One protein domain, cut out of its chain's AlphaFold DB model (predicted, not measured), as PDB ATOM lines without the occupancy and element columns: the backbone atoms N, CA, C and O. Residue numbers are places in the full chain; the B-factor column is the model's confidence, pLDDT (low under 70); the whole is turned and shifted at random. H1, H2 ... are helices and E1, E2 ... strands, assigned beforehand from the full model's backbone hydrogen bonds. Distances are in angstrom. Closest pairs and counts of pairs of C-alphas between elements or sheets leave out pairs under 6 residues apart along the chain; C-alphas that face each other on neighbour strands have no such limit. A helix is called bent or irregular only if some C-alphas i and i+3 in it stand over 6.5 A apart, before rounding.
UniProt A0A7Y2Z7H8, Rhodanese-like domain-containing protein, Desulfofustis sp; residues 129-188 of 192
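This is residues 129 to 188 of the 192 residues of the protein "Rhodanese-like domain-containing protein" of Desulfofustis sp (UniProt A0A7Y2Z7H8). Two short parallel strands side by side, E1 and E2, make a small ribbon in the middle of a flat frame, and three short helices, none touching another, are spread round it. The stretch between H2 and H3 comes back to the ribbon, where residues 161 to 162 pair in parallel with residues 144 to 145 of E1, while residues 169 to 174 of H3 stand free. The printed part has 60 residues with three named helices and two named strands, in the order H1, E1, H2, H3, E2; the class is mixed, helices and strands. It is compact, with a radius of gyration of the C-alphas of 11.8 A, and spans 33 by 29 by 14 A.

E1, residues 141 to 145, and E2, residues 183 to 187, are parallel neighbours, with 20 degrees between their directions. C-alphas 144 and 186 face each other at 4.7 A; N 142 and O 183 are within hydrogen-bond range at 2.8 A, as are N 187 and O 144 at 2.9 A. H2, residues 149 to 154, comes nearest to E1 at the C-alphas of Tyr 152 and Asp 145, 7.0 A apart. H3, residues 165 to 175, is apart from E1 and H2. H1, residues 129 to 136, is only just apart from E2, at 8.4 A. E1, H2 H3, E2 form a strand-helix-strand unit, two parallel neighbour strands with helices between, with a right-handed crossover. Each O i to N i+4 pair is within hydrogen-bond range in H1 and H2, but 4 of 7 in H3.

E1 is 12.9 A long and E2 13.3 A, from C-alpha 183 at (-1.071, 11.815, 26.787) to C-alpha 187 at (-9.688, 7.899, 17.404). H1 begins at C-alpha 129, (0.175, -1.020, 15.398), and measures 10.5 A; H2 measures 8.7 A. H3 measures 10.9 A and is irregular, with C-alphas 170 and 173 9.5 A apart.

The C-alphas of Asp 137 and Glu 170 are the two farthest apart, at 33.2 A. The printed part has no cut and no long link. Its mean pLDDT is 95.0, and no printed residue is under 70.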
ATOM      1  N   ASP A 129      -0.820  -0.176  14.724       92.38
ATOM      2  CA  ASP A 129       0.175  -1.020  15.398       92.38
ATOM      3  C   ASP A 129       0.821  -0.280  16.576       92.38
ATOM      4  O   ASP A 129       1.025  -0.846  17.647       92.38
ATOM      5  N   GLU A 130       1.083   1.016  16.409       94.50
ATOM      6  CA  GLU A 130       1.607   1.881  17.464       94.50
ATOM      7  C   GLU A 130       0.599   2.048  18.606       94.50
ATOM      8  O   GLU A 130       0.958   1.869  19.767       94.50
ATOM      9  N   LEU A 131      -0.677   2.315  18.299       95.00
ATOM     10  CA  LEU A 131      -1.725   2.369  19.322       95.00
ATOM     11  C   LEU A 131      -1.873   1.030  20.052       95.00
ATOM     12  O   LEU A 131      -2.047   1.011  21.270       95.00
ATOM     13  N   TYR A 132      -1.809  -0.081  19.318       94.69
ATOM     14  CA  TYR A 132      -1.849  -1.409  19.911       94.69
ATOM     15  C   TYR A 132      -0.696  -1.598  20.901       94.69
ATOM     16  O   TYR A 132      -0.941  -2.001  22.035       94.69
ATOM     17  N   GLN A 133       0.528  -1.198  20.535       96.38
ATOM     18  CA  GLN A 133       1.658  -1.269  21.461       96.38
ATOM     19  C   GLN A 133       1.484  -0.390  22.699       96.38
ATOM     20  O   GLN A 133       1.766  -0.845  23.799       96.38
ATOM     21  N   LEU A 134       0.973   0.837  22.560       95.06
ATOM     22  CA  LEU A 134       0.710   1.704  23.718       95.06
ATOM     23  C   LEU A 134      -0.282   1.069  24.708       95.06
ATOM     24  O   LEU A 134      -0.174   1.291  25.915       95.06
ATOM     25  N   LEU A 135      -1.252   0.302  24.199       94.50
ATOM     26  CA  LEU A 135      -2.224  -0.430  25.011       94.50
ATOM     27  C   LEU A 135      -1.598  -1.651  25.700       94.50
ATOM     28  O   LEU A 135      -1.825  -1.833  26.896       94.50
ATOM     29  N   GLU A 136      -0.812  -2.451  24.976       95.62
ATOM     30  CA  GLU A 136      -0.091  -3.615  25.522       95.62
ATOM     31  C   GLU A 136       0.921  -3.200  26.599       95.62
ATOM     32  O   GLU A 136       0.953  -3.777  27.686       95.62
ATOM     33  N   ASP A 137       1.674  -2.129  26.345       96.44
ATOM     34  CA  ASP A 137       2.660  -1.563  27.270       96.44
ATOM     35  C   ASP A 137       2.011  -0.808  28.448       96.44
ATOM     36  O   ASP A 137       2.710  -0.326  29.342       96.44
ATOM     37  N   GLN A 138       0.676  -0.688  28.465       94.25
ATOM     38  CA  GLN A 138      -0.102   0.029  29.482       94.25
ATOM     39  C   GLN A 138       0.387   1.465  29.709       94.25
ATOM     40  O   GLN A 138       0.408   1.969  30.839       94.25
ATOM     41  N   VAL A 139       0.777   2.147  28.629       95.06
ATOM     42  CA  VAL A 139       1.258   3.527  28.703       95.06
ATOM     43  C   VAL A 139       0.160   4.417  29.303       95.06
ATOM     44  O   VAL A 139      -0.974   4.400  28.816       95.06
ATOM     45  N   PRO A 140       0.454   5.220  30.347       94.50
ATOM     46  CA  PRO A 140      -0.532   6.114  30.941       94.50
ATOM     47  C   PRO A 140      -1.069   7.125  29.920       94.50
ATOM     48  O   PRO A 140      -0.400   8.089  29.554       94.50
ATOM     49  N   MET A 141      -2.312   6.928  29.480       95.56
ATOM     50  CA  MET A 141      -2.965   7.791  28.498       95.56
ATOM     51  C   MET A 141      -4.464   7.934  28.758       95.56
ATOM     52  O   MET A 141      -5.058   7.234  29.579       95.56
ATOM     53  N   THR A 142      -5.093   8.880  28.066       96.88
ATOM     54  CA  THR A 142      -6.549   8.922  27.910       96.88
ATOM     55  C   THR A 142      -6.876   8.589  26.466       96.88
ATOM     56  O   THR A 142      -6.642   9.407  25.574       96.88
ATOM     57  N   LEU A 143      -7.415   7.393  26.247       97.25
ATOM     58  CA  LEU A 143      -7.922   6.984  24.946       97.25
ATOM     59  C   LEU A 143      -9.342   7.527  24.764       97.25
ATOM     60  O   LEU A 143     -10.221   7.273  25.586       97.25
ATOM     61  N   VAL A 144      -9.576   8.282  23.696       97.31
ATOM     62  CA  VAL A 144     -10.824   9.006  23.453       97.31
ATOM     63  C   VAL A 144     -11.469   8.546  22.150       97.31
ATOM     64  O   VAL A 144     -10.880   8.676  21.077       97.31
ATOM     65  N   ASP A 145     -12.714   8.079  22.236       97.25
ATOM     66  CA  ASP A 145     -13.564   7.824  21.073       97.25
ATOM     67  C   ASP A 145     -14.347   9.092  20.702       97.25
ATOM     68  O   ASP A 145     -15.219   9.546  21.450       97.25
ATOM     69  N   ALA A 146     -14.043   9.658  19.532       95.81
ATOM     70  CA  ALA A 146     -14.686  10.864  19.015       95.81
ATOM     71  C   ALA A 146     -15.971  10.596  18.200       95.81
ATOM     72  O   ALA A 146     -16.600  11.540  17.703       95.81
ATOM     73  N   ARG A 147     -16.374   9.331  18.019       96.31
ATOM     74  CA  ARG A 147     -17.570   8.941  17.251       96.31
ATOM     75  C   ARG A 147     -18.866   9.332  17.982       96.31
ATOM     76  O   ARG A 147     -18.843   9.643  19.172       96.31
ATOM     77  N   PRO A 148     -20.028   9.314  17.296       95.88
ATOM     78  CA  PRO A 148     -21.318   9.455  17.967       95.88
ATOM     79  C   PRO A 148     -21.491   8.414  19.075       95.88
ATOM     80  O   PRO A 148     -21.112   7.258  18.896       95.88
ATOM     81  N   GLU A 149     -22.133   8.801  20.174       95.19
ATOM     82  CA  GLU A 149     -22.325   7.947  21.356       95.19
ATOM     83  C   GLU A 149     -22.990   6.604  21.018       95.19
ATOM     84  O   GLU A 149     -22.579   5.559  21.513       95.19
ATOM     85  N   LEU A 150     -23.928   6.595  20.064       95.19
ATOM     86  CA  LEU A 150     -24.538   5.362  19.560       95.19
ATOM     87  C   LEU A 150     -23.506   4.365  19.000       95.19
ATOM     88  O   LEU A 150     -23.668   3.163  19.178       95.19
ATOM     89  N   ARG A 151     -22.446   4.838  18.331       95.12
ATOM     90  CA  ARG A 151     -21.371   3.982  17.797       95.12
ATOM     91  C   ARG A 151     -20.451   3.478  18.897       95.12
ATOM     92  O   ARG A 151     -20.074   2.315  18.860       95.12
ATOM     93  N   TYR A 152     -20.136   4.328  19.872       96.75
ATOM     94  CA  TYR A 152     -19.388   3.919  21.057       96.75
ATOM     95  C   TYR A 152     -20.126   2.796  21.804       96.75
ATOM     96  O   TYR A 152     -19.541   1.755  22.091       96.75
ATOM     97  N   ASN A 153     -21.437   2.947  22.011       96.62
ATOM     98  CA  ASN A 153     -22.275   1.960  22.699       96.62
ATOM     99  C   ASN A 153     -22.426   0.634  21.932       96.62
ATOM    100  O   ASN A 153     -22.674  -0.397  22.547       96.62
ATOM    101  N   GLN A 154     -22.274   0.642  20.603       96.31
ATOM    102  CA  GLN A 154     -22.242  -0.582  19.789       96.31
ATOM    103  C   GLN A 154     -20.942  -1.379  19.969       96.31
ATOM    104  O   GLN A 154     -20.928  -2.583  19.731       96.31
ATOM    105  N   GLY A 155     -19.857  -0.711  20.358       95.88
ATOM    106  CA  GLY A 155     -18.542  -1.309  20.548       95.88
ATOM    107  C   GLY A 155     -17.434  -0.271  20.393       95.88
ATOM    108  O   GLY A 155     -17.442   0.548  19.466       95.88
ATOM    109  N   HIS A 156     -16.461  -0.314  21.295       96.31
ATOM    110  CA  HIS A 156     -15.340   0.621  21.361       96.31
ATOM    111  C   HIS A 156     -14.077  -0.082  21.866       96.31
ATOM    112  O   HIS A 156     -14.146  -1.183  22.411       96.31
ATOM    113  N   LEU A 157     -12.922   0.556  21.662       95.06
ATOM    114  CA  LEU A 157     -11.649   0.047  22.173       95.06
ATOM    115  C   LEU A 157     -11.673  -0.022  23.710       95.06
ATOM    116  O   LEU A 157     -12.192   0.907  24.339       95.06
ATOM    117  N   PRO A 158     -11.101  -1.072  24.328       91.88
ATOM    118  CA  PRO A 158     -10.994  -1.163  25.782       91.88
ATOM    119  C   PRO A 158     -10.372   0.101  26.376       91.88
ATOM    120  O   PRO A 158      -9.484   0.697  25.772       91.88
ATOM    121  N   THR A 159     -10.833   0.506  27.562       93.31
ATOM    122  CA  THR A 159     -10.392   1.717  28.295       93.31
ATOM    123  C   THR A 159     -10.739   3.068  27.651       93.31
ATOM    124  O   THR A 159     -10.545   4.105  28.286       93.31
ATOM    125  N   ALA A 160     -11.302   3.086  26.436       97.06
ATOM    126  CA  ALA A 160     -11.666   4.328  25.767       97.06
ATOM    127  C   ALA A 160     -12.838   5.039  26.456       97.06
ATOM    128  O   ALA A 160     -13.850   4.419  26.787       97.06
ATOM    129  N   VAL A 161     -12.751   6.364  26.577       97.06
ATOM    130  CA  VAL A 161     -13.853   7.225  27.026       97.06
ATOM    131  C   VAL A 161     -14.570   7.855  25.833       97.06
ATOM    132  O   VAL A 161     -13.942   8.260  24.855       97.06
ATOM    133  N   SER A 162     -15.898   7.968  25.909       97.25
ATOM    134  CA  SER A 162     -16.689   8.609  24.853       97.25
ATOM    135  C   SER A 162     -16.666  10.135  24.980       97.25
ATOM    136  O   SER A 162     -17.219  10.718  25.925       97.25
ATOM    137  N   ILE A 163     -16.069  10.805  23.991       97.38
ATOM    138  CA  ILE A 163     -16.137  12.263  23.830       97.38
ATOM    139  C   ILE A 163     -16.515  12.579  22.378       97.38
ATOM    140  O   ILE A 163     -15.659  12.949  21.572       97.38
ATOM    141  N   PRO A 164     -17.810  12.475  22.023       96.00
ATOM    142  CA  PRO A 164     -18.267  12.775  20.674       96.00
ATOM    143  C   PRO A 164     -17.914  14.205  20.252       96.00
ATOM    144  O   PRO A 164     -18.003  15.137  21.056       96.00
ATOM    145  N   VAL A 165     -17.608  14.410  18.968       93.44
ATOM    146  CA  VAL A 165     -17.270  15.744  18.424       93.44
ATOM    147  C   VAL A 165     -18.269  16.848  18.821       93.44
ATOM    148  O   VAL A 165     -17.808  17.930  19.189       93.44
ATOM    149  N   PRO A 166     -19.607  16.645  18.801       94.00
ATOM    150  CA  PRO A 166     -20.549  17.670  19.262       94.00
ATOM    151  C   PRO A 166     -20.335  18.073  20.728       94.00
ATOM    152  O   PRO A 166     -20.285  19.262  21.034       94.00
ATOM    153  N   LYS A 167     -20.110  17.090  21.609       94.44
ATOM    154  CA  LYS A 167     -19.846  17.301  23.037       94.44
ATOM    155  C   LYS A 167     -18.536  18.062  23.253       94.44
ATOM    156  O   LYS A 167     -18.496  18.984  24.061       94.44
ATOM    157  N   LEU A 168     -17.485  17.719  22.503       94.31
ATOM    158  CA  LEU A 168     -16.204  18.430  22.555       94.31
ATOM    159  C   LEU A 168     -16.330  19.882  22.066       94.31
ATOM    160  O   LEU A 168     -15.726  20.778  22.643       94.31
ATOM    161  N   LYS A 169     -17.132  20.139  21.026       93.56
ATOM    162  CA  LYS A 169     -17.374  21.503  20.525       93.56
ATOM    163  C   LYS A 169     -18.116  22.372  21.537       93.56
ATOM    164  O   LYS A 169     -17.781  23.545  21.681       93.56
ATOM    165  N   GLU A 170     -19.108  21.800  22.209       96.12
ATOM    166  CA  GLU A 170     -19.919  22.494  23.210       96.12
ATOM    167  C   GLU A 170     -19.119  22.775  24.488       96.12
ATOM    168  O   GLU A 170     -19.034  23.920  24.923       96.12
ATOM    169  N   LYS A 171     -18.484  21.741  25.053       94.94
ATOM    170  CA  LYS A 171     -17.864  21.784  26.390       94.94
ATOM    171  C   LYS A 171     -16.353  22.021  26.384       94.94
ATOM    172  O   LYS A 171     -15.751  22.254  27.428       94.94
ATOM    173  N   LYS A 172     -15.711  21.993  25.214       92.38
ATOM    174  CA  LYS A 172     -14.283  22.302  25.025       92.38
ATOM    175  C   LYS A 172     -13.387  21.510  25.991       92.38
ATOM    176  O   LYS A 172     -13.464  20.289  26.041       92.38
ATOM    177  N   ALA A 173     -12.526  22.194  26.742       91.94
ATOM    178  CA  ALA A 173     -11.578  21.572  27.659       91.94
ATOM    179  C   ALA A 173     -12.242  20.928  28.891       91.94
ATOM    180  O   ALA A 173     -11.602  20.120  29.549       91.94
ATOM    181  N   GLU A 174     -13.510  21.228  29.193       93.88
ATOM    182  CA  GLU A 174     -14.197  20.698  30.385       93.88
ATOM    183  C   GLU A 174     -14.420  19.184  30.328       93.88
ATOM    184  O   GLU A 174     -14.614  18.543  31.356       93.88
ATOM    185  N   VAL A 175     -14.414  18.599  29.127       93.38
ATOM    186  CA  VAL A 175     -14.566  17.148  28.931       93.38
ATOM    187  C   VAL A 175     -13.229  16.416  28.851       93.38
ATOM    188  O   VAL A 175     -13.222  15.199  28.681       93.38
ATOM    189  N   LEU A 176     -12.113  17.139  28.955       94.81
ATOM    190  CA  LEU A 176     -10.762  16.590  28.920       94.81
ATOM    191  C   LEU A 176     -10.181  16.489  30.340       94.81
ATOM    192  O   LEU A 176     -10.662  17.162  31.256       94.81
ATOM    193  N   PRO A 177      -9.142  15.659  30.552       93.81
ATOM    194  CA  PRO A 177      -8.407  15.640  31.810       93.81
ATOM    195  C   PRO A 177      -7.881  17.030  32.196       93.81
ATOM    196  O   PRO A 177      -7.452  17.801  31.341       93.81
ATOM    197  N   GLN A 178      -7.893  17.334  33.496       93.62
ATOM    198  CA  GLN A 178      -7.342  18.592  34.018       93.62
ATOM    199  C   GLN A 178      -5.813  18.651  33.908       93.62
ATOM    200  O   GLN A 178      -5.245  19.735  33.768       93.62
ATOM    201  N   ASP A 179      -5.166  17.488  33.971       94.31
ATOM    202  CA  ASP A 179      -3.733  17.335  33.756       94.31
ATOM    203  C   ASP A 179      -3.391  17.548  32.274       94.31
ATOM    204  O   ASP A 179      -3.835  16.792  31.406       94.31
ATOM    205  N   LYS A 180      -2.609  18.597  31.998       91.56
ATOM    206  CA  LYS A 180      -2.216  19.011  30.645       91.56
ATOM    207  C   LYS A 180      -1.025  18.234  30.094       91.56
ATOM    208  O   LYS A 180      -0.809  18.287  28.886       91.56
ATOM    209  N   ASP A 181      -0.289  17.531  30.951       93.12
ATOM    210  CA  ASP A 181       0.867  16.726  30.554       93.12
ATOM    211  C   ASP A 181       0.454  15.289  30.196       93.12
ATOM    212  O   ASP A 181       1.244  14.510  29.659       93.12
ATOM    213  N   LYS A 182      -0.810  14.929  30.453       93.62
ATOM    214  CA  LYS A 182      -1.346  13.605  30.155       93.62
ATOM    215  C   LYS A 182      -1.463  13.374  28.648       93.62
ATOM    216  O   LYS A 182      -2.116  14.138  27.938       93.62
ATOM    217  N   LEU A 183      -0.924  12.247  28.175       95.19
ATOM    218  CA  LEU A 183      -1.071  11.815  26.787       95.19
ATOM    219  C   LEU A 183      -2.554  11.597  26.445       95.19
ATOM    220  O   LEU A 183      -3.257  10.824  27.107       95.19
ATOM    221  N   LEU A 184      -3.024  12.269  25.394       96.00
ATOM    222  CA  LEU A 184      -4.359  12.086  24.834       96.00
ATOM    223  C   LEU A 184      -4.242  11.422  23.468       96.00
ATOM    224  O   LEU A 184      -3.560  11.938  22.583       96.00
ATOM    225  N   VAL A 185      -4.962  10.320  23.279       96.12
ATOM    226  CA  VAL A 185      -5.066   9.646  21.986       96.12
ATOM    227  C   VAL A 185      -6.518   9.679  21.547       96.12
ATOM    228  O   VAL A 185      -7.387   9.134  22.222       96.12
ATOM    229  N   PHE A 186      -6.790  10.316  20.412       95.06
ATOM    230  CA  PHE A 186      -8.129  10.378  19.833       95.06
ATOM    231  C   PHE A 186      -8.231   9.417  18.655       95.06
ATOM    232  O   PHE A 186      -7.387   9.442  17.762       95.06
ATOM    233  N   TYR A 187      -9.310   8.642  18.601       94.50
ATOM    234  CA  TYR A 187      -9.688   7.899  17.404       94.50
ATOM    235  C   TYR A 187     -11.114   8.243  16.974       94.50
ATOM    236  O   TYR A 187     -11.946   8.717  17.751       94.50
ATOM    237  N   CYS A 188     -11.400   8.025  15.694       90.69
ATOM    238  CA  CYS A 188     -12.731   8.197  15.128       90.69
ATOM    239  C   CYS A 188     -13.081   7.009  14.220       90.69
ATOM    240  O   CYS A 188     -12.367   6.013  14.190       90.69
TER     241      CYS A 188